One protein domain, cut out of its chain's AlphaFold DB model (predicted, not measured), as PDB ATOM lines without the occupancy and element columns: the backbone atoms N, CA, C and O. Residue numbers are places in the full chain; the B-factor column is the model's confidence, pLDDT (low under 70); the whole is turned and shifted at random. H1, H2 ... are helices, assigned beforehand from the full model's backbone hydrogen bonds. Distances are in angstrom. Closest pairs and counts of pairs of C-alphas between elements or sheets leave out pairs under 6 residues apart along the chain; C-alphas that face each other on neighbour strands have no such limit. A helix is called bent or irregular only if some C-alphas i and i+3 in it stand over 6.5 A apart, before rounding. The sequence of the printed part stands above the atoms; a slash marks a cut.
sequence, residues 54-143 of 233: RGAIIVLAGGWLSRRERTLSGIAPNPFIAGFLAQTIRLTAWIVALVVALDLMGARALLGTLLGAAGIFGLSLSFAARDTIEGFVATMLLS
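This is residues 54 to 143 of the 233 residues of the protein "Mechanosensitive ion channel" of Paracoccus marcusii (UniProt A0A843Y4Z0). Three long helices zigzag back and forth, with H3 in the middle: H1 is side by side with H3 on one side, and on the other side H3 and the arm H4a make a hairpin that opens away from its turn like a narrow V. The short H2 sits in the connection from H1 to H3, and residues 119 to 143 of the bent last helix stick out, with the arm H4b turned off at their far end. The printed part has 90 residues with four named helices, in the order H1, H2, H3, H4 along the chain, and no named strand; its class is all helix. The whole is loose, with a radius of gyration of the C-alphas of 17.0 A, and it spans 51 by 34 by 20 A along its three main axes.

The printed part begins with H1, residues 54 to 67, whose first C-alpha, that of Arg 54, is at (369.614, 346.062, 335.729); it is 20.0 A long from first to last C-alpha. H2 is a helix of four residues, 69 to 72, and 5.4 A long. H3 holds residues 79 to 104 and is 37.0 A long, from C-alpha 79 at (336.454, 337.119, 331.534) to C-alpha 104 at (368.924, 354.863, 332.166). H4, residues 108 to 143, is the longest helix by residues, with 36; by its hydrogen bonds it was assigned as one helix, but it is bent, with 7.2 A between C-alphas 128 and 131. Its arm H4a, residues 108 to 128, is 29.9 A long. Its arm H4b, residues 131 to 143, is 18.4 A long and ends with C-alpha 143 at (334.330, 335.949, 360.593); residues 129 and 130 belong to neither arm.

H3 is the hub and touches three other helices, a bent one taken whole. H1 and H3 touch, with 15 pairs of C-alphas within 8 A, and their closest C-alphas, those of Val 59 and Ala 97, are 5.4 A apart. They run opposite ways at a shallow tilt of 17 degrees. H2 and H3 only just touch, with 3 pairs of C-alphas within 8 A; H3 does so with residues 82 to 86 alone, and the closest C-alphas, those of Leu 72 and Ala 82, are 7.1 A apart. H1 and H2 meet only through their link. H3 and H4a form a helical hairpin, running opposite ways at a shallow tilt of 29 degrees. They touch with residues 99 to 103 of H3 and 108 to 111 of H4a alone, and their closest C-alphas, those of Leu 102 and Leu 111, are 6.2 A apart. H4a and H4b stand at a steep tilt of 53 degrees. H4b touches no helix, and H1 and H4a are apart. In H1, H3, H4a and H4b every O i to N i+4 pair is within hydrogen-bond range; H2 is too short for such a pair, and its one O i to N i+3 pair is within range.

The outline is only just elongated, and the two C-alphas farthest apart, those of Gly 106 and Ser 143, are 51.2 A from each other. Residues 119 to 143, which belong to H4, stand free; the body without them has 65 residues and spans 44 by 24 by 10 A. The printed part has no cut. The links H1 to H2 and H3 to H4 are tight, the link H2 to H3, with 6 residues, is short, and no link is long. The mean pLDDT of the printed part is 80.8, and residues 54 to 77 are under 70.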
ATOM      1  N   ARG A  54     370.642 346.289 334.699       58.56
ATOM      2  CA  ARG A  54     369.614 346.062 335.729       58.56
ATOM      3  C   ARG A  54     368.236 346.569 335.300       58.56
ATOM      4  O   ARG A  54     367.241 345.899 335.554       58.56
ATOM      5  N   GLY A  55     368.186 347.702 334.598       58.78
ATOM      6  CA  GLY A  55     366.942 348.264 334.074       58.78
ATOM      7  C   GLY A  55     366.343 347.415 332.951       58.78
ATOM      8  O   GLY A  55     365.151 347.113 332.959       58.78
ATOM      9  N   ALA A  56     367.190 346.936 332.036       63.41
ATOM     10  CA  ALA A  56     366.768 346.049 330.955       63.41
ATOM     11  C   ALA A  56     366.170 344.729 331.474       63.41
ATOM     12  O   ALA A  56     365.173 344.270 330.927       63.41
ATOM     13  N   ILE A  57     366.710 344.152 332.555       66.31
ATOM     14  CA  ILE A  57     366.173 342.919 333.161       66.31
ATOM     15  C   ILE A  57     364.758 343.140 333.707       66.31
ATOM     16  O   ILE A  57     363.897 342.291 333.506       66.31
ATOM     17  N   ILE A  58     364.485 344.284 334.344       66.19
ATOM     18  CA  ILE A  58     363.156 344.595 334.898       66.19
ATOM     19  C   ILE A  58     362.143 344.860 333.775       66.19
ATOM     20  O   ILE A  58     361.018 344.369 333.842       66.19
ATOM     21  N   VAL A  59     362.540 345.568 332.711       66.62
ATOM     22  CA  VAL A  59     361.681 345.833 331.540       66.62
ATOM     23  C   VAL A  59     361.410 344.554 330.745       66.62
ATOM     24  O   VAL A  59     360.269 344.300 330.357       66.62
ATOM     25  N   LEU A  60     362.426 343.712 330.541       66.44
ATOM     26  CA  LEU A  60     362.280 342.418 329.876       66.44
ATOM     27  C   LEU A  60     361.454 341.449 330.722       66.44
ATOM     28  O   LEU A  60     360.590 340.778 330.171       66.44
ATOM     29  N   ALA A  61     361.641 341.419 332.044       65.44
ATOM     30  CA  ALA A  61     360.817 340.620 332.947       65.44
ATOM     31  C   ALA A  61     359.363 341.113 332.975       65.44
ATOM     32  O   ALA A  61     358.452 340.296 332.877       65.44
ATOM     33  N   GLY A  62     359.128 342.429 333.028       63.66
ATOM     34  CA  GLY A  62     357.788 343.023 332.993       63.66
ATOM     35  C   GLY A  62     357.066 342.780 331.665       63.66
ATOM     36  O   GLY A  62     355.908 342.361 331.652       63.66
ATOM     37  N   GLY A  63     357.763 342.955 330.539       64.19
ATOM     38  CA  GLY A  63     357.236 342.669 329.203       64.19
ATOM     39  C   GLY A  63     357.010 341.175 328.945       64.19
ATOM     40  O   GLY A  63     356.012 340.801 328.329       64.19
ATOM     41  N   TRP A  64     357.890 340.303 329.445       64.81
ATOM     42  CA  TRP A  64     357.751 338.846 329.348       64.81
ATOM     43  C   TRP A  64     356.612 338.317 330.226       64.81
ATOM     44  O   TRP A  64     355.818 337.495 329.765       64.81
ATOM     45  N   LEU A  65     356.468 338.845 331.446       58.88
ATOM     46  CA  LEU A  65     355.374 338.514 332.361       58.88
ATOM     47  C   LEU A  65     354.024 339.002 331.817       58.88
ATOM     48  O   LEU A  65     353.057 338.244 331.830       58.88
ATOM     49  N   SER A  66     353.967 340.213 331.245       52.59
ATOM     50  CA  SER A  66     352.752 340.739 330.605       52.59
ATOM     51  C   SER A  66     352.368 339.988 329.328       52.59
ATOM     52  O   SER A  66     351.186 339.932 329.008       52.59
ATOM     53  N   ARG A  67     353.323 339.419 328.581       55.38
ATOM     54  CA  ARG A  67     353.032 338.612 327.381       55.38
ATOM     55  C   ARG A  67     352.550 337.202 327.707       55.38
ATOM     56  O   ARG A  67     352.019 336.526 326.826       55.38
ATOM     57  N   ARG A  68     352.695 336.738 328.952       55.75
ATOM     58  CA  ARG A  68     352.258 335.399 329.366       55.75
ATOM     59  C   ARG A  68     350.815 335.395 329.868       55.75
ATOM     60  O   ARG A  68     350.491 334.839 330.917       55.75
ATOM     61  N   GLU A  69     349.935 335.959 329.047       54.28
ATOM     62  CA  GLU A  69     348.487 336.003 329.278       54.28
ATOM     63  C   GLU A  69     347.870 334.598 329.383       54.28
ATOM     64  O   GLU A  69     346.898 334.403 330.107       54.28
ATOM     65  N   ARG A  70     348.521 333.578 328.798       50.41
ATOM     66  CA  ARG A  70     348.143 332.157 328.936       50.41
ATOM     67  C   ARG A  70     348.191 331.609 330.367       50.41
ATOM     68  O   ARG A  70     347.532 330.613 330.632       50.41
ATOM     69  N   THR A  71     348.948 332.215 331.282       52.88
ATOM     70  CA  THR A  71     349.023 331.747 332.684       52.88
ATOM     71  C   THR A  71     347.917 332.343 333.560       52.88
ATOM     72  O   THR A  71     347.505 331.720 334.532       52.88
ATOM     73  N   LEU A  72     347.399 333.522 333.202       52.09
ATOM     74  CA  LEU A  72     346.347 334.217 333.956       52.09
ATOM     75  C   LEU A  72     344.939 333.707 333.606       52.09
ATOM     76  O   LEU A  72     344.060 333.714 334.465       52.09
ATOM     77  N   SER A  73     344.740 333.176 332.393       53.03
ATOM     78  CA  SER A  73     343.478 332.542 331.977       53.03
ATOM     79  C   SER A  73     343.120 331.277 332.773       53.03
ATOM     80  O   SER A  73     341.978 330.837 332.713       53.03
ATOM     81  N   GLY A  74     344.067 330.693 333.518       56.22
ATOM     82  CA  GLY A  74     343.827 329.515 334.359       56.22
ATOM     83  C   GLY A  74     343.312 329.819 335.771       56.22
ATOM     84  O   GLY A  74     342.858 328.904 336.449       56.22
ATOM     85  N   ILE A  75     343.384 331.075 336.234       59.12
ATOM     86  CA  ILE A  75     343.129 331.445 337.643       59.12
ATOM     87  C   ILE A  75     341.791 332.193 337.814       59.12
ATOM     88  O   ILE A  75     341.222 332.200 338.905       59.12
ATOM     89  N   ALA A  76     341.246 332.795 336.750       55.06
ATOM     90  CA  ALA A  76     340.038 333.619 336.813       55.06
ATOM     91  C   ALA A  76     338.893 333.035 335.954       55.06
ATOM     92  O   ALA A  76     338.950 333.125 334.730       55.06
ATOM     93  N   PRO A  77     337.813 332.502 336.559       66.56
ATOM     94  CA  PRO A  77     336.672 331.939 335.824       66.56
ATOM     95  C   PRO A  77     335.775 332.986 335.137       66.56
ATOM     96  O   PRO A  77     334.859 332.613 334.410       66.56
ATOM     97  N   ASN A  78     336.009 334.290 335.350       75.81
ATOM     98  CA  ASN A  78     335.201 335.362 334.767       75.81
ATOM     99  C   ASN A  78     336.042 336.255 333.825       75.81
ATOM    100  O   ASN A  78     336.978 336.912 334.304       75.81
ATOM    101  N   PRO A  79     335.701 336.340 332.521       74.94
ATOM    102  CA  PRO A  79     336.454 337.119 331.534       74.94
ATOM    103  C   PRO A  79     336.559 338.613 331.879       74.94
ATOM    104  O   PRO A  79     337.561 339.243 331.546       74.94
ATOM    105  N   PHE A  80     335.593 339.175 332.616       78.62
ATOM    106  CA  PHE A  80     335.641 340.577 333.052       78.62
ATOM    107  C   PHE A  80     336.753 340.844 334.075       78.62
ATOM    108  O   PHE A  80     337.493 341.820 333.957       78.62
ATOM    109  N   ILE A  81     336.900 339.963 335.070       81.81
ATOM    110  CA  ILE A  81     337.906 340.115 336.134       81.81
ATOM    111  C   ILE A  81     339.305 339.885 335.560       81.81
ATOM    112  O   ILE A  81     340.229 340.635 335.872       81.81
ATOM    113  N   ALA A  82     339.446 338.886 334.683       79.56
ATOM    114  CA  ALA A  82     340.701 338.600 333.997       79.56
ATOM    115  C   ALA A  82     341.175 339.798 333.156       79.56
ATOM    116  O   ALA A  82     342.334 340.198 333.264       79.56
ATOM    117  N   GLY A  83     340.269 340.412 332.383       81.88
ATOM    118  CA  GLY A  83     340.576 341.597 331.580       81.88
ATOM    119  C   GLY A  83     340.996 342.798 332.431       81.88
ATOM    120  O   GLY A  83     342.003 343.437 332.135       81.88
ATOM    121  N   PHE A  84     340.282 343.071 333.527       85.62
ATOM    122  CA  PHE A  84     340.619 344.173 334.434       85.62
ATOM    123  C   PHE A  84     341.983 343.981 335.120       85.62
ATOM    124  O   PHE A  84     342.787 344.917 335.175       85.62
ATOM    125  N   LEU A  85     342.284 342.767 335.601       83.75
ATOM    126  CA  LEU A  85     343.588 342.449 336.194       83.75
ATOM    127  C   LEU A  85     344.716 342.577 335.169       83.75
ATOM    128  O   LEU A  85     345.728 343.216 335.457       83.75
ATOM    129  N   ALA A  86     344.542 342.011 333.972       81.88
ATOM    130  CA  ALA A  86     345.541 342.085 332.910       81.88
ATOM    131  C   ALA A  86     345.816 343.538 332.498       81.88
ATOM    132  O   ALA A  86     346.975 343.937 332.390       81.88
ATOM    133  N   GLN A  87     344.767 344.353 332.353       85.69
ATOM    134  CA  GLN A  87     344.888 345.779 332.051       85.69
ATOM    135  C   GLN A  87     345.653 346.529 333.151       85.69
ATOM    136  O   GLN A  87     346.543 347.325 332.853       85.69
ATOM    137  N   THR A  88     345.354 346.246 334.422       87.12
ATOM    138  CA  THR A  88     346.020 346.881 335.572       87.12
ATOM    139  C   THR A  88     347.502 346.501 335.646       87.12
ATOM    140  O   THR A  88     348.358 347.373 335.813       87.12
ATOM    141  N   ILE A  89     347.825 345.217 335.461       83.31
ATOM    142  CA  ILE A  89     349.207 344.710 335.414       83.31
ATOM    143  C   ILE A  89     349.963 345.335 334.239       83.31
ATOM    144  O   ILE A  89     351.097 345.780 334.391       83.31
ATOM    145  N   ARG A  90     349.335 345.416 333.063       82.31
ATOM    146  CA  ARG A  90     349.948 346.006 331.871       82.31
ATOM    147  C   ARG A  90     350.237 347.493 332.076       82.31
ATOM    148  O   ARG A  90     351.343 347.936 331.779       82.31
ATOM    149  N   LEU A  91     349.281 348.256 332.609       86.94
ATOM    150  CA  LEU A  91     349.457 349.682 332.891       86.94
ATOM    151  C   LEU A  91     350.588 349.921 333.903       86.94
ATOM    152  O   LEU A  91     351.462 350.751 333.667       86.94
ATOM    153  N   THR A  92     350.604 349.166 335.002       84.62
ATOM    154  CA  THR A  92     351.662 349.276 336.020       84.62
ATOM    155  C   THR A  92     353.032 348.876 335.474       84.62
ATOM    156  O   THR A  92     354.007 349.582 335.724       84.62
ATOM    157  N   ALA A  93     353.116 347.822 334.658       82.56
ATOM    158  CA  ALA A  93     354.355 347.437 333.985       82.56
ATOM    159  C   ALA A  93     354.883 348.544 333.054       82.56
ATOM    160  O   ALA A  93     356.080 348.829 333.073       82.56
ATOM    161  N   TRP A  94     354.008 349.209 332.288       84.31
ATOM    162  CA  TRP A  94     354.388 350.353 331.449       84.31
ATOM    163  C   TRP A  94     354.918 351.534 332.263       84.31
ATOM    164  O   TRP A  94     355.932 352.119 331.888       84.31
ATOM    165  N   ILE A  95     354.278 351.859 333.391       85.94
ATOM    166  CA  ILE A  95     354.739 352.928 334.290       85.94
ATOM    167  C   ILE A  95     356.138 352.605 334.830       85.94
ATOM    168  O   ILE A  95     357.030 353.449 334.770       85.94
ATOM    169  N   VAL A  96     356.363 351.376 335.304       84.00
ATOM    170  CA  VAL A  96     357.681 350.943 335.798       84.00
ATOM    171  C   VAL A  96     358.726 350.990 334.682       84.00
ATOM    172  O   VAL A  96     359.829 351.490 334.901       84.00
ATOM    173  N   ALA A  97     358.387 350.526 333.477       81.00
ATOM    174  CA  ALA A  97     359.296 350.566 332.337       81.00
ATOM    175  C   ALA A  97     359.688 351.999 331.950       81.00
ATOM    176  O   ALA A  97     360.858 352.250 331.665       81.00
ATOM    177  N   LEU A  98     358.745 352.945 332.000       84.38
ATOM    178  CA  LEU A  98     359.008 354.364 331.758       84.38
ATOM    179  C   LEU A  98     359.969 354.952 332.802       84.38
ATOM    180  O   LEU A  98     360.926 355.634 332.437       84.38
ATOM    181  N   VAL A  99     359.746 354.662 334.088       85.06
ATOM    182  CA  VAL A  99     360.629 355.120 335.176       85.06
ATOM    183  C   VAL A  99     362.046 354.579 334.982       85.06
ATOM    184  O   VAL A  99     363.011 355.335 335.051       85.06
ATOM    185  N   VAL A 100     362.176 353.288 334.671       82.38
ATOM    186  CA  VAL A 100     363.476 352.659 334.405       82.38
ATOM    187  C   VAL A 100     364.155 353.269 333.175       82.38
ATOM    188  O   VAL A 100     365.350 353.545 333.215       82.38
ATOM    189  N   ALA A 101     363.419 353.519 332.090       80.81
ATOM    190  CA  ALA A 101     363.977 354.134 330.887       80.81
ATOM    191  C   ALA A 101     364.540 355.542 331.163       80.81
ATOM    192  O   ALA A 101     365.640 355.863 330.716       80.81
ATOM    193  N   LEU A 102     363.828 356.356 331.947       82.69
ATOM    194  CA  LEU A 102     364.275 357.698 332.337       82.69
ATOM    195  C   LEU A 102     365.518 357.675 333.235       82.69
ATOM    196  O   LEU A 102     366.392 358.533 333.087       82.69
ATOM    197  N   ASP A 103     365.620 356.690 334.131       82.38
ATOM    198  CA  ASP A 103     366.814 356.480 334.958       82.38
ATOM    199  C   ASP A 103     368.038 356.143 334.092       82.38
ATOM    200  O   ASP A 103     369.098 356.757 334.235       82.38
ATOM    201  N   LEU A 104     367.869 355.247 333.110       79.12
ATOM    202  CA  LEU A 104     368.924 354.863 332.166       79.12
ATOM    203  C   LEU A 104     369.395 356.024 331.282       79.12
ATOM    204  O   LEU A 104     370.581 356.112 330.970       79.12
ATOM    205  N   MET A 105     368.489 356.927 330.902       83.31
ATOM    206  CA  MET A 105     368.823 358.141 330.148       83.31
ATOM    207  C   MET A 105     369.541 359.202 331.000       83.31
ATOM    208  O   MET A 105     369.922 360.249 330.480       83.31
ATOM    209  N   GLY A 106     369.716 358.972 332.306       83.69
ATOM    210  CA  GLY A 106     370.325 359.938 333.219       83.69
ATOM    211  C   GLY A 106     369.443 361.161 333.491       83.69
ATOM    212  O   GLY A 106     369.919 362.148 334.055       83.69
ATOM    213  N   ALA A 107     368.154 361.107 333.138       88.31
ATOM    214  CA  ALA A 107     367.194 362.202 333.260       88.31
ATOM    215  C   ALA A 107     366.667 362.354 334.702       88.31
ATOM    216  O   ALA A 107     365.463 362.396 334.951       88.31
ATOM    217  N   ARG A 108     367.582 362.446 335.677       86.25
ATOM    218  CA  ARG A 108     367.273 362.402 337.119       86.25
ATOM    219  C   ARG A 108     366.308 363.500 337.572       86.25
ATOM    220  O   ARG A 108     365.476 363.251 338.436       86.25
ATOM    221  N   ALA A 109     366.390 364.694 336.979       90.50
ATOM    222  CA  ALA A 109     365.487 365.801 337.299       90.50
ATOM    223  C   ALA A 109     364.030 365.496 336.901       90.50
ATOM    224  O   ALA A 109     363.122 365.687 337.705       90.50
ATOM    225  N   LEU A 110     363.816 364.957 335.694       89.69
ATOM    226  CA  LEU A 110     362.497 364.542 335.198       89.69
ATOM    227  C   LEU A 110     361.959 363.323 335.955       89.69
ATOM    228  O   LEU A 110     360.773 363.243 336.260       89.69
ATOM    229  N   LEU A 111     362.837 362.378 336.295       89.44
ATOM    230  CA  LEU A 111     362.478 361.227 337.117       89.44
ATOM    231  C   LEU A 111     361.996 361.670 338.507       89.44
ATOM    232  O   LEU A 111     360.966 361.195 338.978       89.44
ATOM    233  N   GLY A 112     362.693 362.623 339.134       91.94
ATOM    234  CA  GLY A 112     362.301 363.186 340.426       91.94
ATOM    235  C   GLY A 112     360.934 363.873 340.393       91.94
ATOM    236  O   GLY A 112     360.114 363.636 341.281       91.94
ATOM    237  N   THR A 113     360.646 364.675 339.363       94.62
ATOM    238  CA  THR A 113     359.342 365.350 339.234       94.62
ATOM    239  C   THR A 113     358.206 364.365 338.973       94.62
ATOM    240  O   THR A 113     357.153 364.477 339.601       94.62
ATOM    241  N   LEU A 114     358.417 363.367 338.110       92.94
ATOM    242  CA  LEU A 114     357.422 362.330 337.831       92.94
ATOM    243  C   LEU A 114     357.134 361.461 339.054       92.94
ATOM    244  O   LEU A 114     355.969 361.218 339.357       92.94
ATOM    245  N   LEU A 115     358.166 361.024 339.781       92.50
ATOM    246  CA  LEU A 115     357.989 360.250 341.011       92.50
ATOM    247  C   LEU A 115     357.322 361.080 342.110       92.50
ATOM    248  O   LEU A 115     356.455 360.563 342.814       92.50
ATOM    249  N   GLY A 116     357.666 362.366 342.225       95.19
ATOM    250  CA  GLY A 116     357.004 363.290 343.144       95.19
ATOM    251  C   GLY A 116     355.510 363.429 342.842       95.19
ATOM    252  O   GLY A 116     354.679 363.252 343.734       95.19
ATOM    253  N   ALA A 117     355.155 363.661 341.575       94.56
ATOM    254  CA  ALA A 117     353.763 363.727 341.140       94.56
ATOM    255  C   ALA A 117     353.033 362.392 341.373       94.56
ATOM    256  O   ALA A 117     351.966 362.369 341.987       94.56
ATOM    257  N   ALA A 118     353.628 361.273 340.950       93.69
ATOM    258  CA  ALA A 118     353.069 359.936 341.134       93.69
ATOM    259  C   ALA A 118     352.857 359.590 342.616       93.69
ATOM    260  O   ALA A 118     351.866 358.944 342.948       93.69
ATOM    261  N   GLY A 119     353.734 360.053 343.512       95.69
ATOM    262  CA  GLY A 119     353.577 359.893 344.956       95.69
ATOM    263  C   GLY A 119     352.321 360.585 345.489       95.69
ATOM    264  O   GLY A 119     351.531 359.961 346.196       95.69
ATOM    265  N   ILE A 120     352.082 361.842 345.099       97.12
ATOM    266  CA  ILE A 120     350.884 362.600 345.507       97.12
ATOM    267  C   ILE A 120     349.608 361.948 344.950       97.12
ATOM    268  O   ILE A 120     348.627 361.764 345.679       97.12
ATOM    269  N   PHE A 121     349.625 361.542 343.677       96.00
ATOM    270  CA  PHE A 121     348.513 360.805 343.073       96.00
ATOM    271  C   PHE A 121     348.269 359.458 343.767       96.00
ATOM    272  O   PHE A 121     347.124 359.119 344.063       96.00
ATOM    273  N   GLY A 122     349.328 358.712 344.087       94.75
ATOM    274  CA  GLY A 122     349.248 357.423 344.771       94.75
ATOM    275  C   GLY A 122     348.681 357.534 346.186       94.75
ATOM    276  O   GLY A 122     347.831 356.727 346.572       94.75
ATOM    277  N   LEU A 123     349.076 358.564 346.940       96.81
ATOM    278  CA  LEU A 123     348.492 358.867 348.250       96.81
ATOM    279  C   LEU A 123     346.994 359.157 348.132       96.81
ATOM    280  O   LEU A 123     346.193 358.593 348.876       96.81
ATOM    281  N   SER A 124     346.611 359.980 347.157       97.00
ATOM    282  CA  SER A 124     345.212 360.352 346.920       97.00
ATOM    283  C   SER A 124     344.355 359.131 346.563       97.00
ATOM    284  O   SER A 124     343.283 358.928 347.132       97.00
ATOM    285  N   LEU A 125     344.859 358.263 345.679       95.75
ATOM    286  CA  LEU A 125     344.191 357.017 345.302       95.75
ATOM    287  C   LEU A 125     344.067 356.045 346.486       95.75
ATOM    288  O   LEU A 125     343.042 355.386 346.645       95.75
ATOM    289  N   SER A 126     345.084 355.984 347.349       95.38
ATOM    290  CA  SER A 126     345.070 355.133 348.547       95.38
ATOM    291  C   SER A 126     344.016 355.587 349.555       95.38
ATOM    292  O   SER A 126     343.310 354.754 350.124       95.38
ATOM    293  N   PHE A 127     343.856 356.901 349.740       96.31
ATOM    294  CA  PHE A 127     342.778 357.440 350.568       96.31
ATOM    295  C   PHE A 127     341.398 357.106 350.001       96.31
ATOM    296  O   PHE A 127     340.524 356.710 350.766       96.31
ATOM    297  N   ALA A 128     341.220 357.178 348.680       95.38
ATOM    298  CA  ALA A 128     339.968 356.779 348.039       95.38
ATOM    299  C   ALA A 128     339.663 355.276 348.216       95.38
ATOM    300  O   ALA A 128     338.509 354.886 348.374       95.38
ATOM    301  N   ALA A 129     340.691 354.422 348.230       94.69
ATOM    302  CA  ALA A 129     340.534 352.977 348.406       94.69
ATOM    303  C   ALA A 129     340.317 352.537 349.869       94.69
ATOM    304  O   ALA A 129     339.948 351.382 350.110       94.69
ATOM    305  N   ARG A 130     340.533 353.429 350.844       93.44
ATOM    306  CA  ARG A 130     340.518 353.118 352.281       93.44
ATOM    307  C   ARG A 130     339.230 352.424 352.727       93.44
ATOM    308  O   ARG A 130     339.310 351.363 353.341       93.44
ATOM    309  N   ASP A 131     338.068 352.967 352.368       91.38
ATOM    310  CA  ASP A 131     336.768 352.424 352.791       91.38
ATOM    311  C   ASP A 131     336.540 350.996 352.269       91.38
ATOM    312  O   ASP A 131     335.974 350.139 352.951       91.38
ATOM    313  N   THR A 132     337.037 350.701 351.063       91.94
ATOM    314  CA  THR A 132     336.914 349.364 350.465       91.94
ATOM    315  C   THR A 132     337.752 348.342 351.231       91.94
ATOM    316  O   THR A 132     337.274 347.248 351.544       91.94
ATOM    317  N   ILE A 133     338.992 348.708 351.574       92.75
ATOM    318  CA  ILE A 133     339.897 347.855 352.355       92.75
ATOM    319  C   ILE A 133     339.328 347.634 353.758       92.75
ATOM    320  O   ILE A 133     339.309 346.504 354.246       92.75
ATOM    321  N   GLU A 134     338.815 348.685 354.394       92.25
ATOM    322  CA  GLU A 134     338.215 348.601 355.726       92.25
ATOM    323  C   GLU A 134     336.996 347.670 355.751       92.25
ATOM    324  O   GLU A 134     336.884 346.838 356.651       92.25
ATOM    325  N   GLY A 135     336.124 347.736 354.739       92.25
ATOM    326  CA  GLY A 135     335.010 346.799 354.579       92.25
ATOM    327  C   GLY A 135     335.460 345.340 354.484       92.25
ATOM    328  O   GLY A 135     334.902 344.474 355.164       92.25
ATOM    329  N   PHE A 136     336.489 345.068 353.680       92.88
ATOM    330  CA  PHE A 136     337.039 343.722 353.520       92.88
ATOM    331  C   PHE A 136     337.653 343.190 354.823       92.88
ATOM    332  O   PHE A 136     337.322 342.085 355.261       92.88
ATOM    333  N   VAL A 137     338.495 343.995 355.475       93.12
ATOM    334  CA  VAL A 137     339.144 343.637 356.745       93.12
ATOM    335  C   VAL A 137     338.107 343.411 357.844       93.12
ATOM    336  O   VAL A 137     338.217 342.435 358.585       93.12
ATOM    337  N   ALA A 138     337.068 344.246 357.922       93.88
ATOM    338  CA  ALA A 138     335.991 344.078 358.892       93.88
ATOM    339  C   ALA A 138     335.255 342.746 358.706       93.88
ATOM    340  O   ALA A 138     335.061 342.011 359.672       93.88
ATOM    341  N   THR A 139     334.888 342.391 357.471       92.25
ATOM    342  CA  THR A 139     334.257 341.096 357.178       92.25
ATOM    343  C   THR A 139     335.159 339.925 357.572       92.25
ATOM    344  O   THR A 139     334.695 338.998 358.237       92.25
ATOM    345  N   MET A 140     336.446 339.977 357.212       92.56
ATOM    346  CA  MET A 140     337.420 338.934 357.553       92.56
ATOM    347  C   MET A 140     337.559 338.776 359.074       92.56
ATOM    348  O   MET A 140     337.458 337.672 359.600       92.56
ATOM    349  N   LEU A 141     337.723 339.879 359.808       92.31
ATOM    350  CA  LEU A 141     337.921 339.849 361.258       92.31
ATOM    351  C   LEU A 141     336.667 339.444 362.032       92.31
ATOM    352  O   LEU A 141     336.790 338.702 363.003       92.31
ATOM    353  N   LEU A 142     335.477 339.882 361.612       92.38
ATOM    354  CA  LEU A 142     334.220 339.431 362.217       92.38
ATOM    355  C   LEU A 142     334.037 337.920 362.043       92.38
ATOM    356  O   LEU A 142     333.634 337.244 362.985       92.38
ATOM    357  N   SER A 143     334.390 337.387 360.870       88.69
ATOM    358  CA  SER A 143     334.330 335.949 360.593       88.69
ATOM    359  C   SER A 143     335.354 335.148 361.404       88.69
ATOM    360  O   SER A 143     335.039 334.055 361.864       88.69
TER     361      SER A 143